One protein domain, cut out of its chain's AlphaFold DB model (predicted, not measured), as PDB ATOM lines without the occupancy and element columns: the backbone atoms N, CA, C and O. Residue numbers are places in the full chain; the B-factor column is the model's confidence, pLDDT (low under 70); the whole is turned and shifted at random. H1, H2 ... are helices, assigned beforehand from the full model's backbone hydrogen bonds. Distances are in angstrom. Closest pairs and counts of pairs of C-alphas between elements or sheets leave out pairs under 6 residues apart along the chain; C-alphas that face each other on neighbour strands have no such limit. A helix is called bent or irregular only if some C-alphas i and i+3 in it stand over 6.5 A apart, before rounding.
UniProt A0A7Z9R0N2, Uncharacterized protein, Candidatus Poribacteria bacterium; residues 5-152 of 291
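Overview. This is residues 5 to 152 of the 291 residues of an uncharacterized protein of Candidatus Poribacteria bacterium (UniProt A0A7Z9R0N2). A few helices are set among long loops, with H5 near the middle and the longest helix, H6, running beside it the opposite way as a helical hairpin. H2 and H3 make a corner on the far side from H6, H1 and H4 lie between that corner and H6, and the long link of residues 94 to 125 reaches out past the helices and folds back to H6. The printed part has 148 residues with six named helices, H1 to H6 in that order, and no named strand; the class is all helix, though under half of the residues, 65, are in named elements. It is compact, with a radius of gyration of the C-alphas of 16.5 A, and spans 47 by 45 by 29 A.

Along the chain. H6, residues 126 to 142, is 24.3 A long, from C-alpha 126 at (-23.550, -46.418, -48.239) to C-alpha 142 at (-29.718, -62.358, -30.996). H5, residues 87 to 93, is neither bent nor irregular, but only just: C-alphas 89 and 92 are 6.2 A apart. H4, residues 56 to 68, is 18.7 A long. H1, residues 5 to 11, begins with C-alpha 5 at (-17.212, -49.469, -35.022) and is irregular, with C-alphas 6 and 9 7.1 A apart. H2, residues 28 to 41, is 20.2 A long, and H3 is residues 43 to 49.

Arrangement. H6 touches H5 with residues 128 to 132 alone, at a shallow tilt of 11 degrees, opposite ways; their closest C-alphas, of Leu 89 and Phe 131, are 6.5 A apart. H1 and H6 are close but not clearly touching, with the C-alphas of Gln 7 and Ser 127 closest at 7.3 A. H1 and H4 are also close but not clearly touching, with the C-alphas of Trp 5 and Pro 56 closest at 5.7 A and a steep tilt of 70.0 degrees, only just short of about perpendicular. H2 and H3 only just touch, and only at the corner, with 3 pairs of C-alphas within 8 A, the closest those of Glu 38 and Ala 46 at 5.6 A. H4 and H6 are apart, as are H2 and H6. In H2, H3, H4 and H6 every O i to N i+4 pair is within hydrogen-bond range; in H1 it is 0 of 3, beside 3 of 4 O i to N i+3 pairs, and in H5 1 of 3, beside 2 of 4.

Size, cuts and confidence. The two C-alphas farthest apart, those of Asn 101 and Glu 150, are 55.2 A apart. The printed part has no cut. The links H1 to H2, H4 to H5 and H5 to H6 are long; in the last, residues 99 to 100 pair antiparallel with 103 to 104. The mean pLDDT of the printed part is 89.1, and residues 9 and 11 are under 70.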
ATOM      1  N   TRP A   5     -18.308 -50.291 -35.525       77.06
ATOM      2  CA  TRP A   5     -17.212 -49.469 -35.022       77.06
ATOM      3  C   TRP A   5     -16.510 -48.659 -36.121       77.06
ATOM      4  O   TRP A   5     -16.048 -47.540 -35.885       77.06
ATOM      5  N   SER A   6     -16.467 -49.191 -37.343       71.19
ATOM      6  CA  SER A   6     -15.930 -48.495 -38.520       71.19
ATOM      7  C   SER A   6     -16.702 -47.213 -38.866       71.19
ATOM      8  O   SER A   6     -16.129 -46.267 -39.404       71.19
ATOM      9  N   GLN A   7     -17.987 -47.139 -38.505       74.38
ATOM     10  CA  GLN A   7     -18.863 -46.014 -38.832       74.38
ATOM     11  C   GLN A   7     -18.748 -44.839 -37.854       74.38
ATOM     12  O   GLN A   7     -19.277 -43.760 -38.132       74.38
ATOM     13  N   ARG A   8     -18.024 -44.991 -36.736       78.50
ATOM     14  CA  ARG A   8     -17.905 -43.951 -35.696       78.50
ATOM     15  C   ARG A   8     -17.369 -42.614 -36.211       78.50
ATOM     16  O   ARG A   8     -17.781 -41.562 -35.730       78.50
ATOM     17  N   MET A   9     -16.545 -42.648 -37.262       65.69
ATOM     18  CA  MET A   9     -15.967 -41.462 -37.904       65.69
ATOM     19  C   MET A   9     -17.034 -40.493 -38.449       65.69
ATOM     20  O   MET A   9     -16.787 -39.295 -38.553       65.69
ATOM     21  N   ARG A  10     -18.244 -40.979 -38.771       70.62
ATOM     22  CA  ARG A  10     -19.380 -40.144 -39.223       70.62
ATOM     23  C   ARG A  10     -20.049 -39.368 -38.082       70.62
ATOM     24  O   ARG A  10     -20.770 -38.400 -38.324       70.62
ATOM     25  N   CYS A  11     -19.818 -39.800 -36.847       69.38
ATOM     26  CA  CYS A  11     -20.483 -39.336 -35.636       69.38
ATOM     27  C   CYS A  11     -19.535 -38.527 -34.718       69.38
ATOM     28  O   CYS A  11     -19.902 -38.130 -33.612       69.38
ATOM     29  N   PHE A  12     -18.328 -38.223 -35.187       71.19
ATOM     30  CA  PHE A  12     -17.346 -37.393 -34.491       71.19
ATOM     31  C   PHE A  12     -17.763 -35.901 -34.460       71.19
ATOM     32  O   PHE A  12     -18.375 -35.416 -35.421       71.19
ATOM     33  N   PRO A  13     -17.426 -35.119 -33.411       77.06
ATOM     34  CA  PRO A  13     -16.722 -35.507 -32.178       77.06
ATOM     35  C   PRO A  13     -17.651 -35.859 -31.006       77.06
ATOM     36  O   PRO A  13     -17.230 -36.523 -30.066       77.06
ATOM     37  N   CYS A  14     -18.921 -35.436 -31.037       77.75
ATOM     38  CA  CYS A  14     -19.816 -35.534 -29.876       77.75
ATOM     39  C   CYS A  14     -20.097 -36.984 -29.448       77.75
ATOM     40  O   CYS A  14     -20.409 -37.234 -28.286       77.75
ATOM     41  N   HIS A  15     -19.992 -37.934 -30.382       85.88
ATOM     42  CA  HIS A  15     -20.196 -39.349 -30.098       85.88
ATOM     43  C   HIS A  15     -18.904 -40.108 -29.745       85.88
ATOM     44  O   HIS A  15     -19.015 -41.237 -29.270       85.88
ATOM     45  N   THR A  16     -17.724 -39.502 -29.933       88.06
ATOM     46  CA  THR A  16     -16.392 -40.099 -29.702       88.06
ATOM     47  C   THR A  16     -15.404 -39.125 -29.024       88.06
ATOM     48  O   THR A  16     -14.269 -38.983 -29.474       88.06
ATOM     49  N   PRO A  17     -15.764 -38.438 -27.920       87.00
ATOM     50  CA  PRO A  17     -14.881 -37.422 -27.330       87.00
ATOM     51  C   PRO A  17     -13.547 -37.988 -26.822       87.00
ATOM     52  O   PRO A  17     -12.578 -37.251 -26.719       87.00
ATOM     53  N   PHE A  18     -13.473 -39.294 -26.547       88.44
ATOM     54  CA  PHE A  18     -12.240 -39.979 -26.149       88.44
ATOM     55  C   PHE A  18     -11.199 -40.086 -27.284       88.44
ATOM     56  O   PHE A  18     -10.074 -40.484 -27.014       88.44
ATOM     57  N   GLU A  19     -11.563 -39.776 -28.536       89.88
ATOM     58  CA  GLU A  19     -10.632 -39.707 -29.677       89.88
ATOM     59  C   GLU A  19     -10.024 -38.307 -29.858       89.88
ATOM     60  O   GLU A  19      -9.209 -38.092 -30.757       89.88
ATOM     61  N   LEU A  20     -10.451 -37.333 -29.048       90.06
ATOM     62  CA  LEU A  20      -9.877 -35.996 -29.045       90.06
ATOM     63  C   LEU A  20      -8.538 -36.003 -28.313       90.06
ATOM     64  O   LEU A  20      -8.368 -36.670 -27.300       90.06
ATOM     65  N   ASP A  21      -7.599 -35.236 -28.851       91.12
ATOM     66  CA  ASP A  21      -6.216 -35.174 -28.391       91.12
ATOM     67  C   ASP A  21      -5.834 -33.700 -28.329       91.12
ATOM     68  O   ASP A  21      -5.799 -33.030 -29.361       91.12
ATOM     69  N   GLU A  22      -5.602 -33.191 -27.123       92.69
ATOM     70  CA  GLU A  22      -5.271 -31.783 -26.880       92.69
ATOM     71  C   GLU A  22      -3.952 -31.370 -27.542       92.69
ATOM     72  O   GLU A  22      -3.781 -30.203 -27.894       92.69
ATOM     73  N   SER A  23      -3.047 -32.324 -27.784       94.50
ATOM     74  CA  SER A  23      -1.787 -32.072 -28.484       94.50
ATOM     75  C   SER A  23      -1.963 -31.914 -29.999       94.50
ATOM     76  O   SER A  23      -1.078 -31.389 -30.674       94.50
ATOM     77  N   ASN A  24      -3.115 -32.316 -30.554       91.75
ATOM     78  CA  ASN A  24      -3.409 -32.211 -31.976       91.75
ATOM     79  C   ASN A  24      -4.133 -30.886 -32.291       91.75
ATOM     80  O   ASN A  24      -5.315 -30.733 -31.960       91.75
ATOM     81  N   PRO A  25      -3.519 -29.952 -33.047       93.06
ATOM     82  CA  PRO A  25      -4.142 -28.665 -33.369       93.06
ATOM     83  C   PRO A  25      -5.493 -28.782 -34.092       93.06
ATOM     84  O   PRO A  25      -6.346 -27.900 -33.982       93.06
ATOM     85  N   LYS A  26      -5.736 -29.886 -34.818       88.56
ATOM     86  CA  LYS A  26      -7.019 -30.136 -35.498       88.56
ATOM     87  C   LYS A  26      -8.148 -30.486 -34.523       88.56
ATOM     88  O   LYS A  26      -9.315 -30.392 -34.904       88.56
ATOM     89  N   HIS A  27      -7.822 -30.896 -33.298       92.69
ATOM     90  CA  HIS A  27      -8.779 -31.324 -32.276       92.69
ATOM     91  C   HIS A  27      -9.180 -30.199 -31.314       92.69
ATOM     92  O   HIS A  27     -10.259 -30.291 -30.734       92.69
ATOM     93  N   LEU A  28      -8.419 -29.102 -31.228       92.56
ATOM     94  CA  LEU A  28      -8.708 -27.976 -30.324       92.56
ATOM     95  C   LEU A  28     -10.133 -27.422 -30.497       92.56
ATOM     96  O   LEU A  28     -10.909 -27.337 -29.549       92.56
ATOM     97  N   ARG A  29     -10.545 -27.137 -31.738       90.25
ATOM     98  CA  ARG A  29     -11.896 -26.621 -32.013       90.25
ATOM     99  C   ARG A  29     -13.011 -27.643 -31.720       90.25
ATOM    100  O   ARG A  29     -14.052 -27.250 -31.192       90.25
ATOM    101  N   PRO A  30     -12.886 -28.931 -32.095       89.38
ATOM    102  CA  PRO A  30     -13.774 -29.982 -31.602       89.38
ATOM    103  C   PRO A  30     -13.879 -30.062 -30.071       89.38
ATOM    104  O   PRO A  30     -15.000 -30.166 -29.578       89.38
ATOM    105  N   ILE A  31     -12.762 -29.964 -29.341       90.62
ATOM    106  CA  ILE A  31     -12.721 -29.984 -27.868       90.62
ATOM    107  C   ILE A  31     -13.554 -28.833 -27.296       90.62
ATOM    108  O   ILE A  31     -14.487 -29.074 -26.531       90.62
ATOM    109  N   GLU A  32     -13.326 -27.602 -27.763       90.62
ATOM    110  CA  GLU A  32     -14.115 -26.431 -27.350       90.62
ATOM    111  C   GLU A  32     -15.619 -26.608 -27.601       90.62
ATOM    112  O   GLU A  32     -16.453 -26.164 -26.812       90.62
ATOM    113  N   LYS A  33     -15.995 -27.241 -28.720       86.50
ATOM    114  CA  LYS A  33     -17.405 -27.494 -29.047       86.50
ATOM    115  C   LYS A  33     -18.042 -28.515 -28.114       86.50
ATOM    116  O   LYS A  33     -19.216 -28.357 -27.795       86.50
ATOM    117  N   VAL A  34     -17.306 -29.555 -27.720       85.62
ATOM    118  CA  VAL A  34     -17.793 -30.550 -26.757       85.62
ATOM    119  C   VAL A  34     -17.986 -29.898 -25.388       85.62
ATOM    120  O   VAL A  34     -19.064 -30.045 -24.822       85.62
ATOM    121  N   ALA A  35     -17.020 -29.095 -24.925       87.38
ATOM    122  CA  ALA A  35     -17.125 -28.354 -23.666       87.38
ATOM    123  C   ALA A  35     -18.336 -27.402 -23.653       87.38
ATOM    124  O   ALA A  35     -19.205 -27.515 -22.796       87.38
ATOM    125  N   LYS A  36     -18.493 -26.558 -24.685       87.12
ATOM    126  CA  LYS A  36     -19.657 -25.656 -24.809       87.12
ATOM    127  C   LYS A  36     -20.992 -26.395 -24.834       87.12
ATOM    128  O   LYS A  36     -21.996 -25.891 -24.340       87.12
ATOM    129  N   PHE A  37     -21.028 -27.571 -25.457       83.12
ATOM    130  CA  PHE A  37     -22.230 -28.393 -25.490       83.12
ATOM    131  C   PHE A  37     -22.563 -28.952 -24.098       83.12
ATOM    132  O   PHE A  37     -23.725 -28.953 -23.699       83.12
ATOM    133  N   GLU A  38     -21.553 -29.409 -23.359       87.19
ATOM    134  CA  GLU A  38     -21.692 -29.856 -21.971       87.19
ATOM    135  C   GLU A  38     -22.196 -28.742 -21.053       87.19
ATOM    136  O   GLU A  38     -23.140 -28.976 -20.298       87.19
ATOM    137  N   ASP A  39     -21.657 -27.531 -21.192       88.38
ATOM    138  CA  ASP A  39     -22.108 -26.354 -20.444       88.38
ATOM    139  C   ASP A  39     -23.570 -26.008 -20.759       88.38
ATOM    140  O   ASP A  39     -24.353 -25.682 -19.869       88.38
ATOM    141  N   GLN A  40     -23.966 -26.103 -22.034       85.12
ATOM    142  CA  GLN A  40     -25.305 -25.723 -22.482       85.12
ATOM    143  C   GLN A  40     -26.391 -26.742 -22.104       85.12
ATOM    144  O   GLN A  40     -27.514 -26.353 -21.782       85.12
ATOM    145  N   PHE A  41     -26.104 -28.041 -22.219       82.19
ATOM    146  CA  PHE A  41     -27.116 -29.100 -22.101       82.19
ATOM    147  C   PHE A  41     -26.954 -29.976 -20.855       82.19
ATOM    148  O   PHE A  41     -27.811 -30.823 -20.592       82.19
ATOM    149  N   GLY A  42     -25.883 -29.774 -20.089       86.50
ATOM    150  CA  GLY A  42     -25.560 -30.537 -18.893       86.50
ATOM    151  C   GLY A  42     -24.842 -31.859 -19.178       86.50
ATOM    152  O   GLY A  42     -24.966 -32.474 -20.245       86.50
ATOM    153  N   GLN A  43     -24.115 -32.332 -18.163       85.12
ATOM    154  CA  GLN A  43     -23.280 -33.536 -18.229       85.12
ATOM    155  C   GLN A  43     -24.072 -34.803 -18.577       85.12
ATOM    156  O   GLN A  43     -23.629 -35.602 -19.399       85.12
ATOM    157  N   GLU A  44     -25.274 -34.980 -18.022       83.31
ATOM    158  CA  GLU A  44     -26.106 -36.157 -18.309       83.31
ATOM    159  C   GLU A  44     -26.491 -36.229 -19.798       83.31
ATOM    160  O   GLU A  44     -26.391 -37.278 -20.446       83.31
ATOM    161  N   HIS A  45     -26.886 -35.093 -20.381       81.06
ATOM    162  CA  HIS A  45     -27.252 -35.028 -21.790       81.06
ATOM    163  C   HIS A  45     -26.045 -35.283 -22.696       81.06
ATOM    164  O   HIS A  45     -26.148 -36.027 -23.674       81.06
ATOM    165  N   ALA A  46     -24.886 -34.722 -22.353       81.75
ATOM    166  CA  ALA A  46     -23.651 -34.955 -23.087       81.75
ATOM    167  C   ALA A  46     -23.198 -36.419 -23.019       81.75
ATOM    168  O   ALA A  46     -22.887 -37.011 -24.052       81.75
ATOM    169  N   GLN A  47     -23.249 -37.057 -21.845       82.75
ATOM    170  CA  GLN A  47     -22.934 -38.482 -21.694       82.75
ATOM    171  C   GLN A  47     -23.845 -39.365 -22.551       82.75
ATOM    172  O   GLN A  47     -23.373 -40.306 -23.194       82.75
ATOM    173  N   ARG A  48     -25.137 -39.023 -22.651       80.50
ATOM    174  CA  ARG A  48     -26.079 -39.690 -23.564       80.50
ATOM    175  C   ARG A  48     -25.727 -39.518 -25.039       80.50
ATOM    176  O   ARG A  48     -26.238 -40.282 -25.859       80.50
ATOM    177  N   LEU A  49     -24.917 -38.544 -25.425       81.31
ATOM    178  CA  LEU A  49     -24.440 -38.436 -26.798       81.31
ATOM    179  C   LEU A  49     -23.159 -39.227 -27.032       81.31
ATOM    180  O   LEU A  49     -22.884 -39.536 -28.175       81.31
ATOM    181  N   ARG A  50     -22.428 -39.679 -26.014       88.19
ATOM    182  CA  ARG A  50     -21.206 -40.485 -26.192       88.19
ATOM    183  C   ARG A  50     -21.538 -41.929 -26.593       88.19
ATOM    184  O   ARG A  50     -21.428 -42.839 -25.775       88.19
ATOM    185  N   LEU A  51     -22.025 -42.127 -27.821       89.25
ATOM    186  CA  LEU A  51     -22.511 -43.420 -28.312       89.25
ATOM    187  C   LEU A  51     -21.377 -44.436 -28.429       89.25
ATOM    188  O   LEU A  51     -21.546 -45.575 -28.012       89.25
ATOM    189  N   PHE A  52     -20.235 -44.033 -28.966       91.19
ATOM    190  CA  PHE A  52     -19.077 -44.898 -29.151       91.19
ATOM    191  C   PHE A  52     -18.179 -44.829 -27.897       91.19
ATOM    192  O   PHE A  52     -18.095 -43.781 -27.249       91.19
ATOM    193  N   LYS A  53     -17.569 -45.956 -27.507       91.25
ATOM    194  CA  LYS A  53     -16.707 -46.130 -26.314       91.25
ATOM    195  C   LYS A  53     -15.277 -46.488 -26.717       91.25
ATOM    196  O   LYS A  53     -14.990 -46.507 -27.895       91.25
ATOM    197  N   LYS A  54     -14.351 -46.754 -25.794       89.50
ATOM    198  CA  LYS A  54     -12.938 -46.922 -26.186       89.50
ATOM    199  C   LYS A  54     -12.704 -48.172 -27.040       89.50
ATOM    200  O   LYS A  54     -11.763 -48.184 -27.830       89.50
ATOM    201  N   SER A  55     -13.572 -49.179 -26.928       89.19
ATOM    202  CA  SER A  55     -13.530 -50.382 -27.762       89.19
ATOM    203  C   SER A  55     -14.876 -50.712 -28.435       89.19
ATOM    204  O   SER A  55     -15.939 -50.226 -28.009       89.19
ATOM    205  N   PRO A  56     -14.864 -51.558 -29.486       88.25
ATOM    206  CA  PRO A  56     -16.080 -52.132 -30.061       88.25
ATOM    207  C   PRO A  56     -16.962 -52.852 -29.030       88.25
ATOM    208  O   PRO A  56     -18.180 -52.677 -29.042       88.25
ATOM    209  N   GLU A  57     -16.366 -53.622 -28.117       90.56
ATOM    210  CA  GLU A  57     -17.060 -54.413 -27.092       90.56
ATOM    211  C   GLU A  57     -17.759 -53.507 -26.077       90.56
ATOM    212  O   GLU A  57     -18.950 -53.677 -25.806       90.56
ATOM    213  N   GLU A  58     -17.054 -52.491 -25.567       92.69
ATOM    214  CA  GLU A  58     -17.638 -51.489 -24.670       92.69
ATOM    215  C   GLU A  58     -18.790 -50.735 -25.343       92.69
ATOM    216  O   GLU A  58     -19.807 -50.431 -24.715       92.69
ATOM    217  N   THR A  59     -18.643 -50.438 -26.636       92.12
ATOM    218  CA  THR A  59     -19.671 -49.758 -27.428       92.12
ATOM    219  C   THR A  59     -20.913 -50.612 -27.564       92.12
ATOM    220  O   THR A  59     -22.017 -50.131 -27.306       92.12
ATOM    221  N   LEU A  60     -20.741 -51.882 -27.930       91.88
ATOM    222  CA  LEU A  60     -21.849 -52.809 -28.081       91.88
ATOM    223  C   LEU A  60     -22.572 -53.011 -26.748       91.88
ATOM    224  O   LEU A  60     -23.789 -52.852 -26.695       91.88
ATOM    225  N   LYS A  61     -21.830 -53.258 -25.659       93.00
ATOM    226  CA  LYS A  61     -22.394 -53.361 -24.308       93.00
ATOM    227  C   LYS A  61     -23.221 -52.122 -23.957       93.00
ATOM    228  O   LYS A  61     -24.388 -52.244 -23.589       93.00
ATOM    229  N   HIS A  62     -22.657 -50.928 -24.159       92.50
ATOM    230  CA  HIS A  62     -23.361 -49.673 -23.909       92.50
ATOM    231  C   HIS A  62     -24.649 -49.542 -24.737       92.50
ATOM    232  O   HIS A  62     -25.675 -49.076 -24.235       92.50
ATOM    233  N   TRP A  63     -24.615 -49.932 -26.014       93.69
ATOM    234  CA  TRP A  63     -25.784 -49.836 -26.885       93.69
ATOM    235  C   TRP A  63     -26.880 -50.820 -26.490       93.69
ATOM    236  O   TRP A  63     -28.055 -50.451 -26.531       93.69
ATOM    237  N   ILE A  64     -26.512 -52.032 -26.075       94.00
ATOM    238  CA  ILE A  64     -27.443 -53.052 -25.584       94.00
ATOM    239  C   ILE A  64     -28.152 -52.553 -24.328       94.00
ATOM    240  O   ILE A  64     -29.379 -52.468 -24.317       94.00
ATOM    241  N   GLU A  65     -27.393 -52.140 -23.310       93.62
ATOM    242  CA  GLU A  65     -27.941 -51.641 -22.040       93.62
ATOM    243  C   GLU A  65     -28.910 -50.475 -22.266       93.62
ATOM    244  O   GLU A  65     -29.996 -50.408 -21.688       93.62
ATOM    245  N   ARG A  66     -28.553 -49.555 -23.167       92.06
ATOM    246  CA  ARG A  66     -29.405 -48.415 -23.503       92.06
ATOM    247  C   ARG A  66     -30.651 -48.802 -24.294       92.06
ATOM    248  O   ARG A  66     -31.676 -48.138 -24.165       92.06
ATOM    249  N   SER A  67     -30.577 -49.847 -25.109       95.19
ATOM    250  CA  SER A  67     -31.723 -50.349 -25.876       95.19
ATOM    251  C   SER A  67     -32.752 -51.061 -25.000       95.19
ATOM    252  O   SER A  67     -33.892 -51.202 -25.423       95.19
ATOM    253  N   GLN A  68     -32.377 -51.468 -23.785       92.56
ATOM    254  CA  GLN A  68     -33.283 -52.060 -22.797       92.56
ATOM    255  C   GLN A  68     -34.005 -51.000 -21.946       92.56
ATOM    256  O   GLN A  68     -35.096 -51.245 -21.445       92.56
ATOM    257  N   ARG A  69     -33.420 -49.804 -21.794       89.94
ATOM    258  CA  ARG A  69     -33.962 -48.705 -20.974       89.94
ATOM    259  C   ARG A  69     -34.714 -47.691 -21.835       89.94
ATOM    260  O   ARG A  69     -34.242 -46.573 -22.053       89.94
ATOM    261  N   VAL A  70     -35.869 -48.096 -22.354       91.19
ATOM    262  CA  VAL A  70     -36.655 -47.290 -23.300       91.19
ATOM    263  C   VAL A  70     -37.951 -46.830 -22.645       91.19
ATOM    264  O   VAL A  70     -38.756 -47.676 -22.267       91.19
ATOM    265  N   PRO A  71     -38.178 -45.511 -22.512       91.56
ATOM    266  CA  PRO A  71     -39.468 -45.006 -22.062       91.56
ATOM    267  C   PRO A  71     -40.584 -45.430 -23.020       91.56
ATOM    268  O   PRO A  71     -40.359 -45.500 -24.231       91.56
ATOM    269  N   GLU A  72     -41.780 -45.656 -22.487       92.25
ATOM    270  CA  GLU A  72     -42.952 -46.027 -23.278       92.25
ATOM    271  C   GLU A  72     -43.181 -45.054 -24.452       92.25
ATOM    272  O   GLU A  72     -42.974 -43.843 -24.339       92.25
ATOM    273  N   GLY A  73     -43.535 -45.602 -25.617       91.75
ATOM    274  CA  GLY A  73     -43.752 -44.842 -26.853       91.75
ATOM    275  C   GLY A  73     -42.487 -44.431 -27.619       91.75
ATOM    276  O   GLY A  73     -42.598 -43.982 -28.761       91.75
ATOM    277  N   ASN A  74     -41.283 -44.602 -27.060       95.38
ATOM    278  CA  ASN A  74     -40.030 -44.319 -27.769       95.38
ATOM    279  C   ASN A  74     -39.463 -45.549 -28.482       95.38
ATOM    280  O   ASN A  74     -39.664 -46.690 -28.074       95.38
ATOM    281  N   TYR A  75     -38.659 -45.303 -29.517       97.19
ATOM    282  CA  TYR A  75     -37.840 -46.350 -30.115       97.19
ATOM    283  C   TYR A  75     -36.551 -46.605 -29.308       97.19
ATOM    284  O   TYR A  75     -35.962 -45.656 -28.776       97.19
ATOM    285  N   PRO A  76     -36.068 -47.863 -29.229       96.62
ATOM    286  CA  PRO A  76     -34.765 -48.195 -28.649       96.62
ATOM    287  C   PRO A  76     -33.601 -47.700 -29.518       96.62
ATOM    288  O   PRO A  76     -33.756 -47.413 -30.710       96.62
ATOM    289  N   LEU A  77     -32.392 -47.664 -28.941       94.81
ATOM    290  CA  LEU A  77     -31.177 -47.380 -29.712       94.81
ATOM    291  C   LEU A  77     -30.943 -48.431 -30.809       94.81
ATOM    292  O   LEU A  77     -30.736 -48.049 -31.962       94.81
ATOM    293  N   ILE A  78     -31.051 -49.711 -30.450       96.25
ATOM    294  CA  ILE A  78     -31.107 -50.880 -31.331       96.25
ATOM    295  C   ILE A  78     -32.490 -51.518 -31.178       96.25
ATOM    296  O   ILE A  78     -32.841 -52.005 -30.104       96.25
ATOM    297  N   ASN A  79     -33.277 -51.541 -32.250       96.94
ATOM    298  CA  ASN A  79     -34.571 -52.209 -32.281       96.94
ATOM    299  C   ASN A  79     -34.428 -53.587 -32.935       96.94
ATOM    300  O   ASN A  79     -34.410 -53.690 -34.155       96.94
ATOM    301  N   ILE A  80     -34.335 -54.645 -32.126       95.38
ATOM    302  CA  ILE A  80     -34.165 -56.019 -32.633       95.38
ATOM    303  C   ILE A  80     -35.398 -56.484 -33.425       95.38
ATOM    304  O   ILE A  80     -35.254 -57.174 -34.427       95.38
ATOM    305  N   LYS A  81     -36.608 -56.086 -33.003       95.00
ATOM    306  CA  LYS A  81     -37.865 -56.489 -33.656       95.00
ATOM    307  C   LYS A  81     -38.067 -55.788 -34.997       95.00
ATOM    308  O   LYS A  81     -38.533 -56.394 -35.952       95.00
ATOM    309  N   GLU A  82     -37.711 -54.509 -35.062       95.94
ATOM    310  CA  GLU A  82     -37.817 -53.694 -36.271       95.94
ATOM    311  C   GLU A  82     -36.512 -52.913 -36.505       95.94
ATOM    312  O   GLU A  82     -36.462 -51.716 -36.205       95.94
ATOM    313  N   PRO A  83     -35.456 -53.531 -37.074       95.69
ATOM    314  CA  PRO A  83     -34.144 -52.899 -37.265       95.69
ATOM    315  C   PRO A  83     -34.192 -51.501 -37.902       95.69
ATOM    316  O   PRO A  83     -33.476 -50.596 -37.464       95.69
ATOM    317  N   ARG A  84     -35.111 -51.270 -38.855       93.94
ATOM    318  CA  ARG A  84     -35.335 -49.961 -39.513       93.94
ATOM    319  C   ARG A  84     -35.772 -48.850 -38.559       93.94
ATOM    320  O   ARG A  84     -35.600 -47.678 -38.880       93.94
ATOM    321  N   ARG A  85     -36.340 -49.200 -37.406       95.94
ATOM    322  CA  ARG A  85     -36.814 -48.269 -36.376       95.94
ATOM    323  C   ARG A  85     -35.805 -48.043 -35.249       95.94
ATOM    324  O   ARG A  85     -36.139 -47.430 -34.244       95.94
ATOM    325  N   SER A  86     -34.568 -48.503 -35.404       96.62
ATOM    326  CA  SER A  86     -33.491 -48.248 -34.442       96.62
ATOM    327  C   SER A  86     -33.096 -46.768 -34.433       96.62
ATOM    328  O   SER A  86     -32.835 -46.190 -35.493       96.62
ATOM    329  N   LEU A  87     -32.977 -46.140 -33.257       94.50
ATOM    330  CA  LEU A  87     -32.571 -44.728 -33.185       94.50
ATOM    331  C   LEU A  87     -31.166 -44.481 -33.740       94.50
ATOM    332  O   LEU A  87     -30.924 -43.386 -34.248       94.50
ATOM    333  N   ILE A  88     -30.264 -45.469 -33.692       92.06
ATOM    334  CA  ILE A  88     -28.924 -45.338 -34.284       92.06
ATOM    335  C   ILE A  88     -28.974 -45.145 -35.810       92.06
ATOM    336  O   ILE A  88     -28.091 -44.510 -36.377       92.06
ATOM    337  N   LEU A  89     -30.042 -45.610 -36.468       92.94
ATOM    338  CA  LEU A  89     -30.300 -45.407 -37.896       92.94
ATOM    339  C   LEU A  89     -31.166 -44.164 -38.155       92.94
ATOM    340  O   LEU A  89     -30.902 -43.389 -39.078       92.94
ATOM    341  N   LEU A  90     -32.206 -43.961 -37.342       93.94
ATOM    342  CA  LEU A  90     -33.183 -42.894 -37.561       93.94
ATOM    343  C   LEU A  90     -32.640 -41.511 -37.199       93.94
ATOM    344  O   LEU A  90     -32.860 -40.561 -37.942       93.94
ATOM    345  N   LYS A  91     -31.908 -41.350 -36.091       91.44
ATOM    346  CA  LYS A  91     -31.421 -40.022 -35.670       91.44
ATOM    347  C   LYS A  91     -30.493 -39.366 -36.698       91.44
ATOM    348  O   LYS A  91     -30.730 -38.199 -37.005       91.44
ATOM    349  N   PRO A  92     -29.495 -40.060 -37.280       89.94
ATOM    350  CA  PRO A  92     -28.585 -39.431 -38.235       89.94
ATOM    351  C   PRO A  92     -29.229 -39.151 -39.608       89.94
ATOM    352  O   PRO A  92     -28.691 -38.339 -40.363       89.94
ATOM    353  N   THR A  93     -30.376 -39.777 -39.914       91.19
ATOM    354  CA  THR A  93     -31.194 -39.536 -41.122       91.19
ATOM    355  C   THR A  93     -32.358 -38.566 -40.899       91.19
ATOM    356  O   THR A  93     -33.031 -38.167 -41.850       91.19
ATOM    357  N   SER A  94     -32.618 -38.176 -39.650       92.06
ATOM    358  CA  SER A  94     -33.754 -37.327 -39.301       92.06
ATOM    359  C   SER A  94     -33.445 -35.850 -39.501       92.06
ATOM    360  O   SER A  94     -32.315 -35.388 -39.332       92.06
ATOM    361  N   LYS A  95     -34.491 -35.087 -39.816       89.38
ATOM    362  CA  LYS A  95     -34.429 -33.627 -39.866       89.38
ATOM    363  C   LYS A  95     -34.420 -33.031 -38.453       89.38
ATOM    364  O   LYS A  95     -34.697 -33.711 -37.456       89.38
ATOM    365  N   LEU A  96     -34.140 -31.728 -38.400       89.31
ATOM    366  CA  LEU A  96     -34.407 -30.918 -37.215       89.31
ATOM    367  C   LEU A  96     -35.886 -31.043 -36.820       89.31
ATOM    368  O   LEU A  96     -36.724 -31.290 -37.694       89.31
ATOM    369  N   PRO A  97     -36.227 -30.880 -35.530       90.25
ATOM    370  CA  PRO A  97     -37.623 -30.865 -35.128       90.25
ATOM    371  C   PRO A  97     -38.385 -29.746 -35.858       90.25
ATOM    372  O   PRO A  97     -37.805 -28.845 -36.466       90.25
ATOM    373  N   GLU A  98     -39.704 -29.778 -35.800       88.38
ATOM    374  CA  GLU A  98     -40.517 -28.702 -36.362       88.38
ATOM    375  C   GLU A  98     -40.364 -27.406 -35.543       88.38
ATOM    376  O   GLU A  98     -40.186 -27.447 -34.318       88.38
ATOM    377  N   LYS A  99     -40.458 -26.254 -36.218       90.00
ATOM    378  CA  LYS A  99     -40.628 -24.948 -35.575       90.00
ATOM    379  C   LYS A  99     -42.100 -24.557 -35.604       90.00
ATOM    380  O   LYS A  99     -42.680 -24.482 -36.680       90.00
ATOM    381  N   VAL A 100     -42.670 -24.255 -34.443       87.69
ATOM    382  CA  VAL A 100     -44.040 -23.742 -34.313       87.69
ATOM    383  C   VAL A 100     -43.960 -22.367 -33.672       87.69
ATOM    384  O   VAL A 100     -43.340 -22.218 -32.622       87.69
ATOM    385  N   ASN A 101     -44.530 -21.350 -34.326       90.25
ATOM    386  CA  ASN A 101     -44.477 -19.950 -33.880       90.25
ATOM    387  C   ASN A 101     -43.044 -19.467 -33.576       90.25
ATOM    388  O   ASN A 101     -42.787 -18.813 -32.573       90.25
ATOM    389  N   GLY A 102     -42.078 -19.860 -34.414       87.69
ATOM    390  CA  GLY A 102     -40.659 -19.522 -34.238       87.69
ATOM    391  C   GLY A 102     -39.915 -20.352 -33.183       87.69
ATOM    392  O   GLY A 102     -38.684 -20.326 -33.161       87.69
ATOM    393  N   ILE A 103     -40.615 -21.150 -32.371       86.31
ATOM    394  CA  ILE A 103     -40.020 -21.971 -31.313       86.31
ATOM    395  C   ILE A 103     -39.734 -23.379 -31.838       86.31
ATOM    396  O   ILE A 103     -40.610 -24.089 -32.336       86.31
ATOM    397  N   GLN A 104     -38.476 -23.792 -31.712       86.00
ATOM    398  CA  GLN A 104     -38.002 -25.120 -32.083       86.00
ATOM    399  C   GLN A 104     -38.499 -26.160 -31.067       86.00
ATOM    400  O   GLN A 104     -38.144 -26.091 -29.890       86.00
ATOM    401  N   LYS A 105     -39.288 -27.149 -31.509       88.00
ATOM    402  CA  LYS A 105     -39.690 -28.273 -30.644       88.00
ATOM    403  C   LYS A 105     -38.469 -29.081 -30.184       88.00
ATOM    404  O   LYS A 105     -37.423 -29.082 -30.835       88.00
ATOM    405  N   LYS A 106     -38.624 -29.820 -29.081       87.94
ATOM    406  CA  LYS A 106     -37.619 -30.791 -28.616       87.94
ATOM    407  C   LYS A 106     -37.467 -31.936 -29.624       87.94
ATOM    408  O   LYS A 106     -38.414 -32.297 -30.323       87.94
ATOM    409  N   ALA A 107     -36.278 -32.531 -29.672       89.56
ATOM    410  CA  ALA A 107     -36.041 -33.726 -30.471       89.56
ATOM    411  C   ALA A 107     -36.859 -34.923 -29.965       89.56
ATOM    412  O   ALA A 107     -36.920 -35.179 -28.764       89.56
ATOM    413  N   SER A 108     -37.428 -35.683 -30.898       91.88
ATOM    414  CA  SER A 108     -38.279 -36.844 -30.631       91.88
ATOM    415  C   SER A 108     -37.511 -38.148 -30.822       91.88
ATOM    416  O   SER A 108     -36.758 -38.294 -31.789       91.88
ATOM    417  N   ASN A 109     -37.702 -39.093 -29.902       93.62
ATOM    418  CA  ASN A 109     -37.263 -40.490 -30.021       93.62
ATOM    419  C   ASN A 109     -38.403 -41.425 -30.471       93.62
ATOM    420  O   ASN A 109     -38.172 -42.617 -30.663       93.62
ATOM    421  N   ALA A 110     -39.611 -40.894 -30.634       93.94
ATOM    422  CA  ALA A 110     -40.777 -41.579 -31.175       93.94
ATOM    423  C   ALA A 110     -41.009 -41.143 -32.627       93.94
ATOM    424  O   ALA A 110     -40.355 -40.218 -33.111       93.94
ATOM    425  N   HIS A 111     -41.940 -41.780 -33.333       91.00
ATOM    426  CA  HIS A 111     -42.323 -41.335 -34.671       91.00
ATOM    427  C   HIS A 111     -43.139 -40.021 -34.621       91.00
ATOM    428  O   HIS A 111     -44.070 -39.940 -33.824       91.00
ATOM    429  N   PRO A 112     -42.853 -39.019 -35.476       92.31
ATOM    430  CA  PRO A 112     -41.678 -38.912 -36.338       92.31
ATOM    431  C   PRO A 112     -40.413 -38.594 -35.523       92.31
ATOM    432  O   PRO A 112     -40.409 -37.706 -34.667       92.31
ATOM    433  N   VAL A 113     -39.322 -39.317 -35.804       93.88
ATOM    434  CA  VAL A 113     -38.038 -39.090 -35.123       93.88
ATOM    435  C   VAL A 113     -37.442 -37.776 -35.618       93.88
ATOM    436  O   VAL A 113     -37.493 -37.454 -36.803       93.88
ATOM    437  N   SER A 114     -36.865 -37.009 -34.696       92.56
ATOM    438  CA  SER A 114     -36.147 -35.775 -35.008       92.56
ATOM    439  C   SER A 114     -34.849 -35.686 -34.214       92.56
ATOM    440  O   SER A 114     -34.692 -36.313 -33.161       92.56
ATOM    441  N   HIS A 115     -33.885 -34.932 -34.730       86.25
ATOM    442  CA  HIS A 115     -32.547 -34.811 -34.159       86.25
ATOM    443  C   HIS A 115     -32.133 -33.339 -34.119       86.25
ATOM    444  O   HIS A 115     -32.422 -32.605 -35.051       86.25
ATOM    445  N   MET A 116     -31.474 -32.892 -33.044       81.19
ATOM    446  CA  MET A 116     -31.020 -31.495 -32.923       81.19
ATOM    447  C   MET A 116     -29.787 -31.183 -33.782       81.19
ATOM    448  O   MET A 116     -29.456 -30.018 -33.979       81.19
ATOM    449  N   GLY A 117     -29.090 -32.202 -34.289       76.12
ATOM    450  CA  GLY A 117     -28.029 -32.017 -35.271       76.12
ATOM    451  C   GLY A 117     -28.568 -32.056 -36.700       76.12
ATOM    452  O   GLY A 117     -29.559 -32.726 -36.983       76.12
ATOM    453  N   GLY A 118     -27.867 -31.384 -37.615       76.25
ATOM    454  CA  GLY A 118     -28.125 -31.523 -39.049       76.25
ATOM    455  C   GLY A 118     -27.964 -32.968 -39.538       76.25
ATOM    456  O   GLY A 118     -27.321 -33.789 -38.873       76.25
ATOM    457  N   LEU A 119     -28.537 -33.244 -40.713       83.56
ATOM    458  CA  LEU A 119     -28.491 -34.545 -41.381       83.56
ATOM    459  C   LEU A 119     -27.043 -35.052 -41.483       83.56
ATOM    460  O   LEU A 119     -26.154 -34.314 -41.910       83.56
ATOM    461  N   LYS A 120     -26.801 -36.297 -41.061       84.38
ATOM    462  CA  LYS A 120     -25.464 -36.919 -41.053       84.38
ATOM    463  C   LYS A 120     -25.288 -37.961 -42.148       84.38
ATOM    464  O   LYS A 120     -24.166 -38.165 -42.601       84.38
ATOM    465  N   MET A 121     -26.381 -38.595 -42.558       87.31
ATOM    466  CA  MET A 121     -26.426 -39.542 -43.666       87.31
ATOM    467  C   MET A 121     -27.768 -39.425 -44.383       87.31
ATOM    468  O   MET A 121     -28.780 -39.080 -43.769       87.31
ATOM    469  N   HIS A 122     -27.777 -39.698 -45.680       88.31
ATOM    470  CA  HIS A 122     -28.998 -39.788 -46.466       88.31
ATOM    471  C   HIS A 122     -29.560 -41.209 -46.395       88.31
ATOM    472  O   HIS A 122     -28.817 -42.189 -46.375       88.31
ATOM    473  N   VAL A 123     -30.890 -41.318 -46.370       89.50
ATOM    474  CA  VAL A 123     -31.570 -42.605 -46.564       89.50
ATOM    475  C   VAL A 123     -31.263 -43.067 -47.977       89.50
ATOM    476  O   VAL A 123     -31.773 -42.413 -48.875       89.50
ATOM    477  N   ASP A 124     -30.513 -44.169 -48.113       89.69
ATOM    478  CA  ASP A 124     -29.971 -44.779 -49.350       89.69
ATOM    479  C   ASP A 124     -28.459 -44.615 -49.606       89.69
ATOM    480  O   ASP A 124     -27.945 -45.217 -50.552       89.69
ATOM    481  N   ASP A 125     -27.726 -43.862 -48.778       88.12
ATOM    482  CA  ASP A 125     -26.268 -43.787 -48.918       88.12
ATOM    483  C   ASP A 125     -25.565 -45.027 -48.340       88.12
ATOM    484  O   ASP A 125     -26.134 -45.788 -47.556       88.12
ATOM    485  N   GLN A 126     -24.293 -45.236 -48.694       87.50
ATOM    486  CA  GLN A 126     -23.550 -46.418 -48.239       87.50
ATOM    487  C   GLN A 126     -23.444 -46.530 -46.709       87.50
ATOM    488  O   GLN A 126     -23.409 -47.640 -46.181       87.50
ATOM    489  N   SER A 127     -23.424 -45.410 -45.981       86.62
ATOM    490  CA  SER A 127     -23.380 -45.448 -44.514       86.62
ATOM    491  C   SER A 127     -24.719 -45.952 -43.974       86.62
ATOM    492  O   SER A 127     -24.736 -46.852 -43.139       86.62
ATOM    493  N   TYR A 128     -25.846 -45.453 -44.498       91.31
ATOM    494  CA  TYR A 128     -27.181 -45.955 -44.165       91.31
ATOM    495  C   TYR A 128     -27.288 -47.465 -44.402       91.31
ATOM    496  O   TYR A 128     -27.745 -48.195 -43.522       91.31
ATOM    497  N   LYS A 129     -26.813 -47.941 -45.560       91.38
ATOM    498  CA  LYS A 129     -26.795 -49.371 -45.904       91.38
ATOM    499  C   LYS A 129     -25.982 -50.187 -44.908       91.38
ATOM    500  O   LYS A 129     -26.464 -51.213 -44.439       91.38
ATOM    501  N   ALA A 130     -24.791 -49.709 -44.550       89.62
ATOM    502  CA  ALA A 130     -23.910 -50.357 -43.585       89.62
ATOM    503  C   ALA A 130     -24.544 -50.451 -42.189       89.62
ATOM    504  O   ALA A 130     -24.559 -51.525 -41.588       89.62
ATOM    505  N   PHE A 131     -25.116 -49.347 -41.690       91.38
ATOM    506  CA  PHE A 131     -25.833 -49.336 -40.411       91.38
ATOM    507  C   PHE A 131     -27.012 -50.302 -40.428       91.38
ATOM    508  O   PHE A 131     -27.194 -51.067 -39.483       91.38
ATOM    509  N   PHE A 132     -27.809 -50.274 -41.495       93.50
ATOM    510  CA  PHE A 132     -28.981 -51.125 -41.598       93.50
ATOM    511  C   PHE A 132     -28.614 -52.612 -41.675       93.50
ATOM    512  O   PHE A 132     -29.161 -53.399 -40.907       93.50
ATOM    513  N   ALA A 133     -27.649 -52.983 -42.519       92.25
ATOM    514  CA  ALA A 133     -27.178 -54.361 -42.642       92.25
ATOM    515  C   ALA A 133     -26.616 -54.891 -41.314       92.25
ATOM    516  O   ALA A 133     -26.940 -56.002 -40.906       92.25
ATOM    517  N   TRP A 134     -25.835 -54.074 -40.596       93.00
ATOM    518  CA  TRP A 134     -25.340 -54.443 -39.270       93.00
ATOM    519  C   TRP A 134     -26.478 -54.653 -38.259       93.00
ATOM    520  O   TRP A 134     -26.430 -55.601 -37.482       93.00
ATOM    521  N   LEU A 135     -27.513 -53.805 -38.273       94.88
ATOM    522  CA  LEU A 135     -28.674 -53.954 -37.388       94.88
ATOM    523  C   LEU A 135     -29.470 -55.233 -37.687       94.88
ATOM    524  O   LEU A 135     -29.905 -55.900 -36.750       94.88
ATOM    525  N   GLU A 136     -29.654 -55.579 -38.963       94.69
ATOM    526  CA  GLU A 136     -30.296 -56.839 -39.361       94.69
ATOM    527  C   GLU A 136     -29.474 -58.055 -38.927       94.69
ATOM    528  O   GLU A 136     -30.030 -59.003 -38.374       94.69
ATOM    529  N   ASP A 137     -28.155 -58.023 -39.123       93.31
ATOM    530  CA  ASP A 137     -27.274 -59.109 -38.693       93.31
ATOM    531  C   ASP A 137     -27.252 -59.253 -37.176       93.31
ATOM    532  O   ASP A 137     -27.349 -60.365 -36.667       93.31
ATOM    533  N   TYR A 138     -27.190 -58.144 -36.440       93.38
ATOM    534  CA  TYR A 138     -27.252 -58.175 -34.986       93.38
ATOM    535  C   TYR A 138     -28.579 -58.765 -34.488       93.38
ATOM    536  O   TYR A 138     -28.584 -59.601 -33.585       93.38
ATOM    537  N   ALA A 139     -29.708 -58.390 -35.101       95.06
ATOM    538  CA  ALA A 139     -31.006 -58.968 -34.766       95.06
ATOM    539  C   ALA A 139     -31.051 -60.485 -35.026       95.06
ATOM    540  O   ALA A 139     -31.547 -61.230 -34.185       95.06
ATOM    541  N   LYS A 140     -30.474 -60.950 -36.142       95.19
ATOM    542  CA  LYS A 140     -30.332 -62.378 -36.476       95.19
ATOM    543  C   LYS A 140     -29.423 -63.133 -35.506       95.19
ATOM    544  O   LYS A 140     -29.742 -64.262 -35.149       95.19
ATOM    545  N   VAL A 141     -28.328 -62.517 -35.051       93.62
ATOM    546  CA  VAL A 141     -27.451 -63.086 -34.012       93.62
ATOM    547  C   VAL A 141     -28.230 -63.291 -32.717       93.62
ATOM    548  O   VAL A 141     -28.255 -64.397 -32.190       93.62
ATOM    549  N   VAL A 142     -28.914 -62.253 -32.226       93.44
ATOM    550  CA  VAL A 142     -29.718 -62.358 -30.996       93.44
ATOM    551  C   VAL A 142     -30.873 -63.352 -31.164       93.44
ATOM    552  O   VAL A 142     -31.234 -64.040 -30.215       93.44
ATOM    553  N   GLY A 143     -31.433 -63.451 -32.370       93.94
ATOM    554  CA  GLY A 143     -32.470 -64.417 -32.723       93.94
ATOM    555  C   GLY A 143     -31.970 -65.842 -32.988       93.94
ATOM    556  O   GLY A 143     -32.783 -66.677 -33.371       93.94
ATOM    557  N   GLY A 144     -30.671 -66.129 -32.838       94.00
ATOM    558  CA  GLY A 144     -30.107 -67.469 -33.042       94.00
ATOM    559  C   GLY A 144     -30.173 -67.974 -34.487       94.00
ATOM    560  O   GLY A 144     -30.194 -69.177 -34.716       94.00
ATOM    561  N   THR A 145     -30.252 -67.073 -35.473       95.62
ATOM    562  CA  THR A 145     -30.314 -67.447 -36.898       95.62
ATOM    563  C   THR A 145     -28.969 -67.944 -37.430       95.62
ATOM    564  O   THR A 145     -28.952 -68.802 -38.304       95.62
ATOM    565  N   TYR A 146     -27.859 -67.401 -36.922       93.38
ATOM    566  CA  TYR A 146     -26.510 -67.855 -37.263       93.38
ATOM    567  C   TYR A 146     -26.060 -68.924 -36.261       93.38
ATOM    568  O   TYR A 146     -26.158 -68.704 -35.052       93.38
ATOM    569  N   GLN A 147     -25.567 -70.060 -36.751       92.19
ATOM    570  CA  GLN A 147     -25.126 -71.200 -35.938       92.19
ATOM    571  C   GLN A 147     -23.683 -71.054 -35.450       92.19
ATOM    572  O   GLN A 147     -23.311 -71.639 -34.432       92.19
ATOM    573  N   SER A 148     -22.867 -70.264 -36.150       90.69
ATOM    574  CA  SER A 148     -21.469 -70.039 -35.795       90.69
ATOM    575  C   SER A 148     -20.977 -68.640 -36.185       90.69
ATOM    576  O   SER A 148     -21.649 -67.879 -36.885       90.69
ATOM    577  N   VAL A 149     -19.780 -68.278 -35.716       87.56
ATOM    578  CA  VAL A 149     -19.141 -66.984 -36.018       87.56
ATOM    579  C   VAL A 149     -18.742 -66.888 -37.496       87.56
ATOM    580  O   VAL A 149     -18.695 -65.797 -38.065       87.56
ATOM    581  N   GLU A 150     -18.468 -68.024 -38.131       88.12
ATOM    582  CA  GLU A 150     -18.051 -68.136 -39.530       88.12
ATOM    583  C   GLU A 150     -19.181 -67.770 -40.496       88.12
ATOM    584  O   GLU A 150     -18.908 -67.204 -41.556       88.12
ATOM    585  N   GLU A 151     -20.435 -68.013 -40.107       89.25
ATOM    586  CA  GLU A 151     -21.624 -67.638 -40.880       89.25
ATOM    587  C   GLU A 151     -21.903 -66.130 -40.861       89.25
ATOM    588  O   GLU A 151     -22.675 -65.625 -41.680       89.25
ATOM    589  N   LEU A 152     -21.275 -65.385 -39.943       87.19
ATOM    590  CA  LEU A 152     -21.499 -63.952 -39.832       87.19
ATOM    591  C   LEU A 152     -21.004 -63.235 -41.086       87.19
ATOM    592  O   LEU A 152     -19.812 -63.323 -41.426       87.19
TER     593      LEU A 152